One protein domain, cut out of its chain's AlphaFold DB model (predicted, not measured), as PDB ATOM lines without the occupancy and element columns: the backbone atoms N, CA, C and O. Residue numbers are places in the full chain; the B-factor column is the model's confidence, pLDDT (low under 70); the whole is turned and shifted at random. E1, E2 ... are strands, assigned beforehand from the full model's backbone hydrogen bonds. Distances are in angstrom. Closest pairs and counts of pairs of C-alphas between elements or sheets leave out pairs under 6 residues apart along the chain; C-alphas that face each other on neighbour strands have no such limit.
ATOM      1  N   LEU A 137      38.987 -38.262  30.437       81.00
ATOM      2  CA  LEU A 137      39.520 -37.299  31.389       81.00
ATOM      3  C   LEU A 137      38.343 -36.563  32.056       81.00
ATOM      4  O   LEU A 137      37.538 -35.939  31.363       81.00
ATOM      5  N   ILE A 138      38.236 -36.657  33.381       86.31
ATOM      6  CA  ILE A 138      37.205 -35.988  34.192       86.31
ATOM      7  C   ILE A 138      37.905 -35.009  35.138       86.31
ATOM      8  O   ILE A 138      38.949 -35.327  35.691       86.31
ATOM      9  N   SER A 139      37.359 -33.815  35.331       82.25
ATOM     10  CA  SER A 139      37.866 -32.861  36.323       82.25
ATOM     11  C   SER A 139      37.454 -33.245  37.742       82.25
ATOM     12  O   SER A 139      36.457 -33.936  37.916       82.25
ATOM     13  N   TYR A 140      38.179 -32.784  38.760       82.69
ATOM     14  CA  TYR A 140      37.809 -32.979  40.171       82.69
ATOM     15  C   TYR A 140      36.769 -31.956  40.679       82.69
ATOM     16  O   TYR A 140      36.307 -32.038  41.817       82.69
ATOM     17  N   ASN A 141      36.424 -30.962  39.853       78.75
ATOM     18  CA  ASN A 141      35.590 -29.824  40.230       78.75
ATOM     19  C   ASN A 141      34.099 -30.057  39.910       78.75
ATOM     20  O   ASN A 141      33.723 -30.263  38.754       78.75
ATOM     21  N   GLN A 142      33.243 -29.926  40.927       81.00
ATOM     22  CA  GLN A 142      31.773 -30.002  40.840       81.00
ATOM     23  C   GLN A 142      31.126 -28.944  39.922       81.00
ATOM     24  O   GLN A 142      29.965 -29.078  39.535       81.00
ATOM     25  N   ASN A 143      31.844 -27.874  39.569       83.00
ATOM     26  CA  ASN A 143      31.318 -26.789  38.737       83.00
ATOM     27  C   ASN A 143      31.392 -27.081  37.226       83.00
ATOM     28  O   ASN A 143      30.841 -26.314  36.440       83.00
ATOM     29  N   GLU A 144      32.045 -28.166  36.795       81.75
ATOM     30  CA  GLU A 144      32.091 -28.526  35.374       81.75
ATOM     31  C   GLU A 144      30.778 -29.126  34.843       81.75
ATOM     32  O   GLU A 144      29.914 -29.613  35.579       81.75
ATOM     33  N   THR A 145      30.626 -29.083  33.518       88.31
ATOM     34  CA  THR A 145      29.527 -29.734  32.803       88.31
ATOM     35  C   THR A 145      29.676 -31.256  32.832       88.31
ATOM     36  O   THR A 145      30.785 -31.794  32.823       88.31
ATOM     37  N   ALA A 146      28.542 -31.962  32.858       90.25
ATOM     38  CA  ALA A 146      28.527 -33.418  32.937       90.25
ATOM     39  C   ALA A 146      29.265 -34.055  31.743       90.25
ATOM     40  O   ALA A 146      28.999 -33.746  30.577       90.25
ATOM     41  N   ARG A 147      30.213 -34.949  32.036       89.94
ATOM     42  CA  ARG A 147      31.057 -35.617  31.045       89.94
ATOM     43  C   ARG A 147      30.284 -36.757  30.390       89.94
ATOM     44  O   ARG A 147      29.723 -37.615  31.068       89.94
ATOM     45  N   LYS A 148      30.263 -36.742  29.056       88.62
ATOM     46  CA  LYS A 148      29.472 -37.649  28.222       88.62
ATOM     47  C   LYS A 148      30.217 -38.955  27.911       88.62
ATOM     48  O   LYS A 148      31.309 -38.934  27.332       88.62
ATOM     49  N   PHE A 149      29.570 -40.074  28.213       85.31
ATOM     50  CA  PHE A 149      29.960 -41.437  27.874       85.31
ATOM     51  C   PHE A 149      28.921 -42.025  26.912       85.31
ATOM     52  O   PHE A 149      27.791 -42.320  27.297       85.31
ATOM     53  N   SER A 150      29.316 -42.173  25.650       80.56
ATOM     54  CA  SER A 150      28.543 -42.867  24.617       80.56
ATOM     55  C   SER A 150      29.093 -44.284  24.460       80.56
ATOM     56  O   SER A 150      30.311 -44.443  24.351       80.56
ATOM     57  N   ASP A 151      28.220 -45.289  24.410       70.19
ATOM     58  CA  ASP A 151      28.576 -46.627  23.925       70.19
ATOM     59  C   ASP A 151      28.767 -46.533  22.401       70.19
ATOM     60  O   ASP A 151      27.851 -46.141  21.674       70.19
ATOM     61  N   ILE A 152      29.990 -46.772  21.923       58.25
ATOM     62  CA  ILE A 152      30.365 -46.556  20.513       58.25
ATOM     63  C   ILE A 152      30.062 -47.805  19.666       58.25
ATOM     64  O   ILE A 152      29.849 -47.701  18.457       58.25
ATOM     65  N   ASP A 153      30.001 -48.977  20.301       64.94
ATOM     66  CA  ASP A 153      30.203 -50.259  19.625       64.94
ATOM     67  C   ASP A 153      28.886 -51.026  19.370       64.94
ATOM     68  O   ASP A 153      28.881 -52.017  18.633       64.94
ATOM     69  N   ASN A 154      27.741 -50.574  19.913       69.44
ATOM     70  CA  ASN A 154      26.427 -51.160  19.612       69.44
ATOM     71  C   ASN A 154      25.273 -50.129  19.493       69.44
ATOM     72  O   ASN A 154      24.653 -49.786  20.501       69.44
ATOM     73  N   PRO A 155      24.874 -49.718  18.270       73.38
ATOM     74  CA  PRO A 155      23.790 -48.750  18.061       73.38
ATOM     75  C   PRO A 155      22.381 -49.286  18.376       73.38
ATOM     76  O   PRO A 155      21.441 -48.501  18.436       73.38
ATOM     77  N   ASN A 156      22.218 -50.600  18.580       78.25
ATOM     78  CA  ASN A 156      20.929 -51.218  18.925       78.25
ATOM     79  C   ASN A 156      20.723 -51.346  20.447       78.25
ATOM     80  O   ASN A 156      19.695 -51.861  20.890       78.25
ATOM     81  N   LEU A 157      21.706 -50.943  21.255       78.19
ATOM     82  CA  LEU A 157      21.594 -50.900  22.708       78.19
ATOM     83  C   LEU A 157      20.866 -49.617  23.125       78.19
ATOM     84  O   LEU A 157      21.239 -48.544  22.669       78.19
ATOM     85  N   VAL A 158      19.874 -49.715  24.012       82.00
ATOM     86  CA  VAL A 158      19.184 -48.571  24.628       82.00
ATOM     87  C   VAL A 158      19.360 -48.628  26.143       82.00
ATOM     88  O   VAL A 158      18.657 -49.359  26.844       82.00
ATOM     89  N   MET A 159      20.305 -47.851  26.658       84.88
ATOM     90  CA  MET A 159      20.543 -47.652  28.084       84.88
ATOM     91  C   MET A 159      19.361 -46.907  28.725       84.88
ATOM     92  O   MET A 159      18.823 -45.962  28.146       84.88
ATOM     93  N   LYS A 160      18.920 -47.364  29.902       86.19
ATOM     94  CA  LYS A 160      17.724 -46.854  30.606       86.19
ATOM     95  C   LYS A 160      18.056 -46.138  31.910       86.19
ATOM     96  O   LYS A 160      17.463 -45.112  32.212       86.19
ATOM     97  N   SER A 161      18.976 -46.702  32.681       87.31
ATOM     98  CA  SER A 161      19.434 -46.182  33.970       87.31
ATOM     99  C   SER A 161      20.782 -46.814  34.304       87.31
ATOM    100  O   SER A 161      21.009 -47.965  33.932       87.31
ATOM    101  N   CYS A 162      21.632 -46.121  35.055       88.81
ATOM    102  CA  CYS A 162      22.838 -46.696  35.644       88.81
ATOM    103  C   CYS A 162      22.910 -46.320  37.119       88.81
ATOM    104  O   CYS A 162      22.725 -45.152  37.444       88.81
ATOM    105  N   SER A 163      23.208 -47.298  37.968       89.44
ATOM    106  CA  SER A 163      23.624 -47.081  39.352       89.44
ATOM    107  C   SER A 163      25.127 -47.321  39.515       89.44
ATOM    108  O   SER A 163      25.736 -48.044  38.717       89.44
ATOM    109  N   LEU A 164      25.741 -46.721  40.532       90.56
ATOM    110  CA  LEU A 164      27.106 -47.029  40.956       90.56
ATOM    111  C   LEU A 164      27.080 -48.234  41.906       90.56
ATOM    112  O   LEU A 164      26.238 -48.303  42.795       90.56
ATOM    113  N   ARG A 165      27.996 -49.194  41.724       88.06
ATOM    114  CA  ARG A 165      28.132 -50.355  42.619       88.06
ATOM    115  C   ARG A 165      29.335 -50.238  43.545       88.06
ATOM    116  O   ARG A 165      29.192 -50.470  44.735       88.06
ATOM    117  N   ASN A 166      30.503 -49.919  42.991       87.88
ATOM    118  CA  ASN A 166      31.713 -49.571  43.737       87.88
ATOM    119  C   ASN A 166      32.738 -48.862  42.836       87.88
ATOM    120  O   ASN A 166      32.581 -48.808  41.609       87.88
ATOM    121  N   VAL A 167      33.792 -48.312  43.442       90.38
ATOM    122  CA  VAL A 167      34.839 -47.559  42.743       90.38
ATOM    123  C   VAL A 167      36.215 -48.126  43.073       90.38
ATOM    124  O   VAL A 167      36.638 -48.111  44.224       90.38
ATOM    125  N   LEU A 168      36.933 -48.587  42.046       89.25
ATOM    126  CA  LEU A 168      38.316 -49.057  42.156       89.25
ATOM    127  C   LEU A 168      39.272 -47.961  41.680       89.25
ATOM    128  O   LEU A 168      39.053 -47.341  40.637       89.25
ATOM    129  N   VAL A 169      40.340 -47.722  42.432       90.44
ATOM    130  CA  VAL A 169      41.218 -46.564  42.265       90.44
ATOM    131  C   VAL A 169      42.680 -46.977  42.271       90.44
ATOM    132  O   VAL A 169      43.130 -47.759  43.108       90.44
ATOM    133  N   LYS A 170      43.433 -46.436  41.309       87.38
ATOM    134  CA  LYS A 170      44.855 -46.709  41.110       87.38
ATOM    135  C   LYS A 170      45.650 -45.408  41.141       87.38
ATOM    136  O   LYS A 170      45.590 -44.604  40.202       87.38
ATOM    137  N   PHE A 171      46.384 -45.218  42.230       84.88
ATOM    138  CA  PHE A 171      47.282 -44.082  42.421       84.88
ATOM    139  C   PHE A 171      48.577 -44.264  41.604       84.88
ATOM    140  O   PHE A 171      48.954 -45.404  41.324       84.88
ATOM    141  N   PRO A 172      49.250 -43.183  41.157       76.00
ATOM    142  CA  PRO A 172      50.393 -43.288  40.238       76.00
ATOM    143  C   PRO A 172      51.616 -44.020  40.815       76.00
ATOM    144  O   PRO A 172      52.427 -44.552  40.061       76.00
ATOM    145  N   ASP A 173      51.737 -44.021  42.140       79.19
ATOM    146  CA  ASP A 173      52.766 -44.653  42.966       79.19
ATOM    147  C   ASP A 173      52.459 -46.126  43.304       79.19
ATOM    148  O   ASP A 173      53.379 -46.904  43.563       79.19
ATOM    149  N   LYS A 174      51.181 -46.537  43.280       77.06
ATOM    150  CA  LYS A 174      50.725 -47.855  43.758       77.06
ATOM    151  C   LYS A 174      50.395 -48.819  42.618       77.06
ATOM    152  O   LYS A 174      49.580 -48.561  41.734       77.06
ATOM    153  N   ALA A 175      51.007 -50.005  42.671       77.69
ATOM    154  CA  ALA A 175      50.780 -51.072  41.694       77.69
ATOM    155  C   ALA A 175      49.387 -51.728  41.816       77.69
ATOM    156  O   ALA A 175      48.854 -52.231  40.822       77.69
ATOM    157  N   VAL A 176      48.801 -51.706  43.015       85.12
ATOM    158  CA  VAL A 176      47.515 -52.325  43.378       85.12
ATOM    159  C   VAL A 176      46.356 -51.349  43.119       85.12
ATOM    160  O   VAL A 176      46.535 -50.136  43.199       85.12
ATOM    161  N   GLU A 177      45.178 -51.867  42.765       86.56
ATOM    162  CA  GLU A 177      43.931 -51.083  42.715       86.56
ATOM    163  C   GLU A 177      43.184 -51.270  44.040       86.56
ATOM    164  O   GLU A 177      43.046 -52.399  44.502       86.56
ATOM    165  N   MET A 178      42.735 -50.178  44.656       88.94
ATOM    166  CA  MET A 178      42.076 -50.174  45.969       88.94
ATOM    167  C   MET A 178      40.642 -49.657  45.838       88.94
ATOM    168  O   MET A 178      40.365 -48.808  44.993       88.94
ATOM    169  N   GLU A 179      39.730 -50.153  46.665       90.88
ATOM    170  CA  GLU A 179      38.328 -49.733  46.659       90.88
ATOM    171  C   GLU A 179      38.129 -48.457  47.495       90.88
ATOM    172  O   GLU A 179      38.505 -48.413  48.665       90.88
ATOM    173  N   LEU A 180      37.531 -47.411  46.914       90.19
ATOM    174  CA  LEU A 180      37.121 -46.222  47.670       90.19
ATOM    175  C   LEU A 180      35.740 -46.449  48.284       90.19
ATOM    176  O   LEU A 180      34.727 -46.068  47.703       90.19
ATOM    177  N   GLN A 181      35.711 -47.042  49.477       88.81
ATOM    178  CA  GLN A 181      34.464 -47.329  50.195       88.81
ATOM    179  C   GLN A 181      33.656 -46.077  50.577       88.81
ATOM    180  O   GLN A 181      32.447 -46.175  50.747       88.81
ATOM    181  N   TRP A 182      34.291 -44.902  50.680       89.38
ATOM    182  CA  TRP A 182      33.587 -43.646  50.966       89.38
ATOM    183  C   TRP A 182      32.858 -43.052  49.750       89.38
ATOM    184  O   TRP A 182      32.019 -42.178  49.941       89.38
ATOM    185  N   LEU A 183      33.176 -43.479  48.519       89.19
ATOM    186  CA  LEU A 183      32.701 -42.823  47.298       89.19
ATOM    187  C   LEU A 183      31.498 -43.557  46.685       89.19
ATOM    188  O   LEU A 183      31.657 -44.557  45.978       89.19
ATOM    189  N   ASP A 184      30.301 -43.022  46.919       90.19
ATOM    190  CA  ASP A 184      29.018 -43.654  46.594       90.19
ATOM    191  C   ASP A 184      28.133 -42.824  45.630       90.19
ATOM    192  O   ASP A 184      28.571 -41.865  44.987       90.19
ATOM    193  N   GLU A 185      26.856 -43.206  45.494       89.50
ATOM    194  CA  GLU A 185      25.872 -42.474  44.680       89.50
ATOM    195  C   GLU A 185      25.505 -41.084  45.223       89.50
ATOM    196  O   GLU A 185      24.885 -40.298  44.502       89.50
ATOM    197  N   SER A 186      25.865 -40.732  46.459       90.44
ATOM    198  CA  SER A 186      25.624 -39.401  47.023       90.44
ATOM    199  C   SER A 186      26.625 -38.355  46.511       90.44
ATOM    200  O   SER A 186      26.259 -37.184  46.386       90.44
ATOM    201  N   ASP A 187      27.825 -38.778  46.099       91.06
ATOM    202  CA  ASP A 187      28.881 -37.914  45.556       91.06
ATOM    203  C   ASP A 187      28.870 -37.795  44.020       91.06
ATOM    204  O   ASP A 187      29.399 -36.820  43.473       91.06
ATOM    205  N   VAL A 188      28.240 -38.736  43.303       92.50
ATOM    206  CA  VAL A 188      28.143 -38.722  41.828       92.50
ATOM    207  C   VAL A 188      26.710 -38.547  41.323       92.50
ATOM    208  O   VAL A 188      25.755 -39.092  41.868       92.50
ATOM    209  N   ASP A 189      26.552 -37.788  40.246       93.06
ATOM    210  CA  ASP A 189      25.332 -37.671  39.451       93.06
ATOM    211  C   ASP A 189      25.499 -38.488  38.160       93.06
ATOM    212  O   ASP A 189      26.438 -38.266  37.384       93.06
ATOM    213  N   LEU A 190      24.614 -39.469  37.970       92.94
ATOM    214  CA  LEU A 190      24.613 -40.433  36.868       92.94
ATOM    215  C   LEU A 190      23.284 -40.326  36.115       92.94
ATOM    216  O   LEU A 190      22.292 -40.959  36.473       92.94
ATOM    217  N   ASN A 191      23.262 -39.528  35.051       93.25
ATOM    218  CA  ASN A 191      22.051 -39.273  34.275       93.25
ATOM    219  C   ASN A 191      22.133 -39.952  32.898       93.25
ATOM    220  O   ASN A 191      23.075 -39.718  32.143       93.25
ATOM    221  N   VAL A 192      21.148 -40.786  32.554       91.00
ATOM    222  CA  VAL A 192      21.060 -41.444  31.241       91.00
ATOM    223  C   VAL A 192      20.065 -40.688  30.363       91.00
ATOM    224  O   VAL A 192      18.873 -40.646  30.656       91.00
ATOM    225  N   SER A 193      20.543 -40.119  29.258       91.69
ATOM    226  CA  SER A 193      19.734 -39.318  28.334       91.69
ATOM    227  C   SER A 193      20.163 -39.560  26.891       91.69
ATOM    228  O   SER A 193      21.350 -39.624  26.598       91.69
ATOM    229  N   ASN A 194      19.204 -39.710  25.972       89.31
ATOM    230  CA  ASN A 194      19.450 -39.981  24.544       89.31
ATOM    231  C   ASN A 194      20.380 -41.185  24.259       89.31
ATOM    232  O   ASN A 194      21.127 -41.162  23.286       89.31
ATOM    233  N   ASN A 195      20.302 -42.242  25.081       86.31
ATOM    234  CA  ASN A 195      21.194 -43.420  25.077       86.31
ATOM    235  C   ASN A 195      22.636 -43.168  25.566       86.31
ATOM    236  O   ASN A 195      23.473 -44.066  25.548       86.31
ATOM    237  N   ASP A 196      22.932 -41.966  26.043       86.75
ATOM    238  CA  ASP A 196      24.238 -41.585  26.554       86.75
ATOM    239  C   ASP A 196      24.214 -41.467  28.081       86.75
ATOM    240  O   ASP A 196      23.230 -41.010  28.665       86.75
ATOM    241  N   LEU A 197      25.310 -41.848  28.736       89.38
ATOM    242  CA  LEU A 197      25.497 -41.639  30.169       89.38
ATOM    243  C   LEU A 197      26.257 -40.331  30.404       89.38
ATOM    244  O   LEU A 197      27.325 -40.095  29.841       89.38
ATOM    245  N   TYR A 198      25.715 -39.491  31.271       90.94
ATOM    246  CA  TYR A 198      26.308 -38.243  31.716       90.94
ATOM    247  C   TYR A 198      26.752 -38.406  33.168       90.94
ATOM    248  O   TYR A 198      25.931 -38.653  34.047       90.94
ATOM    249  N   PHE A 199      28.056 -38.268  33.400       92.12
ATOM    250  CA  PHE A 199      28.673 -38.299  34.724       92.12
ATOM    251  C   PHE A 199      28.972 -36.878  35.200       92.12
ATOM    252  O   PHE A 199      29.611 -36.107  34.475       92.12
ATOM    253  N   LYS A 200      28.612 -36.541  36.436       92.25
ATOM    254  CA  LYS A 200      29.061 -35.311  37.097       92.25
ATOM    255  C   LYS A 200      29.353 -35.568  38.578       92.25
ATOM    256  O   LYS A 200      28.697 -36.390  39.201       92.25
ATOM    257  N   TRP A 201      30.300 -34.841  39.161       92.12
ATOM    258  CA  TRP A 201      30.454 -34.786  40.616       92.12
ATOM    259  C   TRP A 201      29.398 -33.873  41.253       92.12
ATOM    260  O   TRP A 201      29.195 -32.744  40.796       92.12
ATOM    261  N   LYS A 202      28.756 -34.346  42.326       92.31
ATOM    262  CA  LYS A 202      27.868 -33.555  43.196       92.31
ATOM    263  C   LYS A 202      28.661 -32.723  44.206       92.31
ATOM    264  O   LYS A 202      28.225 -31.630  44.557       92.31
ATOM    265  N   ARG A 203      29.830 -33.219  44.627       88.00
ATOM    266  CA  ARG A 203      30.784 -32.551  45.526       88.00
ATOM    267  C   ARG A 203      32.179 -32.519  44.904       88.00
ATOM    268  O   ARG A 203      32.538 -33.416  44.150       88.00
ATOM    269  N   ALA A 204      32.968 -31.487  45.183       83.94
ATOM    270  CA  ALA A 204      34.353 -31.419  44.722       83.94
ATOM    271  C   ALA A 204      35.201 -32.485  45.433       83.94
ATOM    272  O   ALA A 204      35.115 -32.623  46.651       83.94
ATOM    273  N   VAL A 205      36.036 -33.204  44.680       84.50
ATOM    274  CA  VAL A 205      36.830 -34.328  45.203       84.50
ATOM    275  C   VAL A 205      38.321 -33.964  45.228       84.50
ATOM    276  O   VAL A 205      39.028 -34.193  44.241       84.50
ATOM    277  N   PRO A 206      38.835 -33.359  46.318       69.88
ATOM    278  CA  PRO A 206      40.272 -33.158  46.482       69.88
ATOM    279  C   PRO A 206      41.023 -34.502  46.558       69.88
ATOM    280  O   PRO A 206      40.433 -35.576  46.643       69.88
ATOM    281  N   ASN A 207      42.354 -34.438  46.518       80.38
ATOM    282  CA  ASN A 207      43.292 -35.550  46.749       80.38
ATOM    283  C   ASN A 207      43.296 -36.704  45.718       80.38
ATOM    284  O   ASN A 207      44.307 -37.390  45.602       80.38
ATOM    285  N   LEU A 208      42.269 -36.873  44.874       81.25
ATOM    286  CA  LEU A 208      42.283 -37.850  43.767       81.25
ATOM    287  C   LEU A 208      42.908 -37.313  42.457       81.25
ATOM    288  O   LEU A 208      42.786 -37.927  41.395       81.25
ATOM    289  N   GLN A 209      43.599 -36.170  42.489       79.06
ATOM    290  CA  GLN A 209      44.220 -35.580  41.295       79.06
ATOM    291  C   GLN A 209      45.275 -36.506  40.665       79.06
ATOM    292  O   GLN A 209      46.040 -37.171  41.358       79.06
ATOM    293  N   GLY A 210      45.296 -36.583  39.329       78.69
ATOM    294  CA  GLY A 210      46.222 -37.431  38.567       78.69
ATOM    295  C   GLY A 210      45.935 -38.941  38.624       78.69
ATOM    296  O   GLY A 210      46.590 -39.706  37.911       78.69
ATOM    297  N   THR A 211      44.954 -39.364  39.422       85.31
ATOM    298  CA  THR A 211      44.646 -40.764  39.750       85.31
ATOM    299  C   THR A 211      43.741 -41.412  38.690       85.31
ATOM    300  O   THR A 211      42.941 -40.733  38.037       85.31
ATOM    301  N   ILE A 212      43.869 -42.728  38.481       85.94
ATOM    302  CA  ILE A 212      42.987 -43.503  37.589       85.94
ATOM    303  C   ILE A 212      41.844 -44.102  38.412       85.94
ATOM    304  O   ILE A 212      42.081 -44.675  39.473       85.94
ATOM    305  N   ILE A 213      40.615 -43.988  37.905       88.31
ATOM    306  CA  ILE A 213      39.395 -44.442  38.575       88.31
ATOM    307  C   ILE A 213      38.579 -45.338  37.635       88.31
ATOM    308  O   ILE A 213      38.217 -44.938  36.527       88.31
ATOM    309  N   THR A 214      38.262 -46.547  38.091       88.12
ATOM    310  CA  THR A 214      37.318 -47.470  37.454       88.12
ATOM    311  C   THR A 214      36.012 -47.454  38.254       88.12
ATOM    312  O   THR A 214      35.948 -47.994  39.356       88.12
ATOM    313  N   PHE A 215      34.966 -46.833  37.703       87.31
ATOM    314  CA  PHE A 215      33.623 -46.849  38.291       87.31
ATOM    315  C   PHE A 215      32.892 -48.106  37.819       87.31
ATOM    316  O   PHE A 215      32.565 -48.231  36.634       87.31
ATOM    317  N   ASN A 216      32.606 -49.034  38.726       85.25
ATOM    318  CA  ASN A 216      31.842 -50.230  38.401       85.25
ATOM    319  C   ASN A 216      30.353 -49.897  38.477       85.25
ATOM    320  O   ASN A 216      29.780 -49.798  39.562       85.25
ATOM    321  N   LEU A 217      29.731 -49.703  37.316       86.12
ATOM    322  CA  LEU A 217      28.306 -49.404  37.218       86.12
ATOM    323  C   LEU A 217      27.454 -50.669  37.080       86.12
ATOM    324  O   LEU A 217      27.899 -51.696  36.565       86.12
ATOM    325  N   TYR A 218      26.189 -50.545  37.470       84.12
ATOM    326  CA  TYR A 218      25.110 -51.452  37.111       84.12
ATOM    327  C   TYR A 218      24.120 -50.711  36.200       84.12
ATOM    328  O   TYR A 218      23.244 -49.976  36.655       84.12
ATOM    329  N   CYS A 219      24.282 -50.872  34.886       84.56
ATOM    330  CA  CYS A 219      23.416 -50.238  33.891       84.56
ATOM    331  C   CYS A 219      22.310 -51.184  33.405       84.56
ATOM    332  O   CYS A 219      22.593 -52.261  32.881       84.56
ATOM    333  N   LYS A 220      21.047 -50.751  33.499       82.50
ATOM    334  CA  LYS A 220      19.917 -51.398  32.820       82.50
ATOM    335  C   LYS A 220      19.941 -51.010  31.344       82.50
ATOM    336  O   LYS A 220      19.877 -49.825  31.006       82.50
ATOM    337  N   VAL A 221      20.014 -52.009  30.471       82.62
ATOM    338  CA  VAL A 221      20.118 -51.844  29.017       82.62
ATOM    339  C   VAL A 221      19.078 -52.709  28.310       82.62
ATOM    340  O   VAL A 221      18.908 -53.874  28.644       82.62
ATOM    341  N   GLN A 222      18.388 -52.142  27.322       78.75
ATOM    342  CA  GLN A 222      17.389 -52.830  26.505       78.75
ATOM    343  C   GLN A 222      17.911 -52.944  25.071       78.75
ATOM    344  O   GLN A 222      18.272 -51.934  24.472       78.75
ATOM    345  N   ILE A 223      17.937 -54.143  24.488       79.56
ATOM    346  CA  ILE A 223      18.315 -54.316  23.077       79.56
ATOM    347  C   ILE A 223      17.079 -54.067  22.206       79.56
ATOM    348  O   ILE A 223      16.046 -54.715  22.377       79.56
ATOM    349  N   GLN A 224      17.171 -53.132  21.261       76.06
ATOM    350  CA  GLN A 224      16.065 -52.797  20.370       76.06
ATOM    351  C   GLN A 224      15.694 -54.011  19.500       76.06
ATOM    352  O   GLN A 224      16.504 -54.503  18.717       76.06
ATOM    353  N   GLY A 225      14.459 -54.499  19.655       74.75
ATOM    354  CA  GLY A 225      13.957 -55.708  18.992       74.75
ATOM    355  C   GLY A 225      13.930 -56.970  19.865       74.75
ATOM    356  O   GLY A 225      13.362 -57.969  19.435       74.75
ATOM    357  N   VAL A 226      14.470 -56.934  21.091       74.38
ATOM    358  CA  VAL A 226      14.354 -58.029  22.070       74.38
ATOM    359  C   VAL A 226      13.304 -57.663  23.123       74.38
ATOM    360  O   VAL A 226      13.389 -56.618  23.764       74.38
ATOM    361  N   THR A 227      12.295 -58.519  23.296       58.16
ATOM    362  CA  THR A 227      11.180 -58.322  24.246       58.16
ATOM    363  C   THR A 227      11.437 -58.897  25.641       58.16
ATOM    364  O   THR A 227      10.672 -58.609  26.557       58.16
ATOM    365  N   ALA A 228      12.498 -59.687  25.820       58.69
ATOM    366  CA  ALA A 228      12.957 -60.135  27.132       58.69
ATOM    367  C   ALA A 228      13.815 -59.046  27.799       58.69
ATOM    368  O   ALA A 228      14.751 -58.537  27.180       58.69
ATOM    369  N   ASP A 229      13.522 -58.718  29.060       53.84
ATOM    370  CA  ASP A 229      14.220 -57.678  29.832       53.84
ATOM    371  C   ASP A 229      15.582 -58.180  30.357       53.84
ATOM    372  O   ASP A 229      15.792 -58.406  31.549       53.84
ATOM    373  N   GLN A 230      16.510 -58.435  29.429       55.91
ATOM    374  CA  GLN A 230      17.871 -58.875  29.738       55.91
ATOM    375  C   GLN A 230      18.699 -57.716  30.303       55.91
ATOM    376  O   GLN A 230      19.416 -57.023  29.577       55.91
ATOM    377  N   SER A 231      18.623 -57.549  31.624       52.34
ATOM    378  CA  SER A 231      19.412 -56.623  32.447       52.34
ATOM    379  C   SER A 231      20.901 -57.013  32.514       52.34
ATOM    380  O   SER A 231      21.474 -57.285  33.568       52.34
ATOM    381  N   ASN A 232      21.547 -57.036  31.348       55.44
ATOM    382  CA  ASN A 232      22.937 -57.432  31.166       55.44
ATOM    383  C   ASN A 232      23.889 -56.443  31.855       55.44
ATOM    384  O   ASN A 232      24.007 -55.288  31.439       55.44
ATOM    385  N   GLN A 233      24.608 -56.918  32.877       51.16
ATOM    386  CA  GLN A 233      25.583 -56.137  33.642       51.16
ATOM    387  C   GLN A 233      26.720 -55.610  32.749       51.16
ATOM    388  O   GLN A 233      27.667 -56.332  32.439       51.16
ATOM    389  N   ARG A 234      26.667 -54.328  32.367       60.03
ATOM    390  CA  ARG A 234      27.795 -53.638  31.719       60.03
ATOM    391  C   ARG A 234      28.739 -53.070  32.775       60.03
ATOM    392  O   ARG A 234      28.523 -51.967  33.270       60.03
ATOM    393  N   LYS A 235      29.771 -53.844  33.122       53.25
ATOM    394  CA  LYS A 235      30.831 -53.421  34.048       53.25
ATOM    395  C   LYS A 235      31.628 -52.229  33.490       53.25
ATOM    396  O   LYS A 235      31.833 -52.118  32.284       53.25
ATOM    397  N   CYS A 236      32.148 -51.421  34.417       60.38
ATOM    398  CA  CYS A 236      33.227 -50.441  34.236       60.38
ATOM    399  C   CYS A 236      32.988 -49.270  33.250       60.38
ATOM    400  O   CYS A 236      33.132 -49.412  32.036       60.38
ATOM    401  N   MET A 237      32.855 -48.050  33.784       67.19
ATOM    402  CA  MET A 237      33.489 -46.879  33.158       67.19
ATOM    403  C   MET A 237      34.939 -46.778  33.635       67.19
ATOM    404  O   MET A 237      35.224 -47.043  34.803       67.19
ATOM    405  N   ARG A 238      35.852 -46.315  32.774       68.19
ATOM    406  CA  ARG A 238      37.217 -45.949  33.182       68.19
ATOM    407  C   ARG A 238      37.511 -44.480  32.911       68.19
ATOM    408  O   ARG A 238      37.377 -43.988  31.790       68.19
ATOM    409  N   ALA A 239      37.946 -43.802  33.960       75.38
ATOM    410  CA  ALA A 239      38.260 -42.391  33.984       75.38
ATOM    411  C   ALA A 239      39.687 -42.157  34.489       75.38
ATOM    412  O   ALA A 239      40.247 -42.954  35.241       75.38
ATOM    413  N   LYS A 240      40.261 -41.016  34.118       75.88
ATOM    414  CA  LYS A 240      41.394 -40.428  34.831       75.88
ATOM    415  C   LYS A 240      40.967 -39.068  35.361       75.88
ATOM    416  O   LYS A 240      40.404 -38.280  34.597       75.88
ATOM    417  N   ILE A 241      41.235 -38.785  36.635       79.19
ATOM    418  CA  ILE A 241      40.998 -37.446  37.172       79.19
ATOM    419  C   ILE A 241      42.111 -36.506  36.701       79.19
ATOM    420  O   ILE A 241      43.305 -36.774  36.853       79.19
ATOM    421  N   HIS A 242      41.697 -35.392  36.107       67.00
ATOM    422  CA  HIS A 242      42.564 -34.296  35.713       67.00
ATOM    423  C   HIS A 242      43.078 -33.552  36.944       67.00
ATOM    424  O   HIS A 242      42.311 -33.229  37.847       67.00
ATOM    425  N   GLY A 243      44.373 -33.263  36.952       56.12
ATOM    426  CA  GLY A 243      45.061 -32.580  38.038       56.12
ATOM    427  C   GLY A 243      46.488 -33.095  38.172       56.12
ATOM    428  O   GLY A 243      46.822 -34.178  37.678       56.12
TER     429      GLY A 243
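What this domain is: This is residues 137 to 243 of the 693 residues of an uncharacterized protein of Paramuricea clavata (UniProt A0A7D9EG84). This is a sandwich of two sheets only partly face to face: a curled, strongly twisted sheet of four strands, in which the long bent strands E3 and E6 run side by side along much of the length, and a smaller sheet of three strands, E2, E5 and E4, over part of it. The unnamed stretches 171 to 187 and 224 to 236 reach out toward the two ends of the long axis. The printed part has 107 residues with no named helix and seven named strands, E1 to E7 in chain order; the larger sheet runs E1, E7, E6, E3 and is mixed, while the smaller runs E2, E5, E4 and is antiparallel. The class is all strand, though under half of the residues, 50 of 107, are in named strands. The whole is compact, with a radius of gyration of the C-alphas of 14.7 A, and elongated, spanning 46 by 30 by 24 A.

How they stand to each other: E1, residues 137 to 139, is an edge strand of the larger sheet and the parallel neighbour of E7, residues 237 to 242; N 138 and O 240 are within hydrogen-bond range at 3.0 A. E2, residues 147 to 149, belongs to the other sheet and is the antiparallel neighbour of E5, residues 196 to 201, with N 147 and O 199 2.8 A apart. The closest C-alphas of E1 and E2, those of Ile 138 and Arg 147, are 6.9 A apart. E3, residues 157 to 170, is the other edge of the larger sheet and bends by 91 degrees at residue 160. Its antiparallel neighbour is E6, residues 212 to 223, which bends by 62 degrees at residue 220; N 158 and O 222 are 2.8 A apart, and N 170 and O 212 are 2.9 A apart. Residues 168 to 169 of E3 also pair, antiparallel, with residues 178 to 179. E4, residues 188 to 193, forms a hairpin with E5, and N 189 and O 200 are 2.8 A apart. The closest C-alphas of E3 and E4, those of Ser 161 and Val 192, are 5.7 A apart. E6 and E7 are a hairpin too, with N 213 and O 239 2.9 A apart; the pairing of E7 is staggered, residues 237 to 240 with E6 and 240 to 242 with E1. The two sheets form a sandwich, two sheets face to face: the facing parts are 7.8 A centre to centre and their best planes 35 degrees apart. E1 and E5 are near each other, E4 and E6 are apart, and E2 and E7 are only just apart, their closest C-alphas at 8.4 A.

Where its parts are: E1 begins at C-alpha 137, (39.520, -37.299, 31.389), and is 6.8 A long from first to last C-alpha; E2 is 6.7 A long. E3 is 30.0 A long and ends at C-alpha 170, (44.855, -46.709, 41.110). E4 measures 15.9 A and E5 16.8 A. E6 measures 30.6 A, and E7, 15.7 A long, ends at C-alpha 242, (42.564, -34.296, 35.713).

The domain as a whole: The two C-alphas farthest apart, those of Asp 173 and Thr 227, are 47.6 A apart, while the first and last printed C-alphas are 9.9 A apart. The printed part has no cut. The links E3 to E4 and E6 to E7 are long, and E4 to E5 is tight. The mean pLDDT of the printed part is 81.0; residues 152 to 154, 206, 227 to 238 and 242 to 243 of the model are under 70.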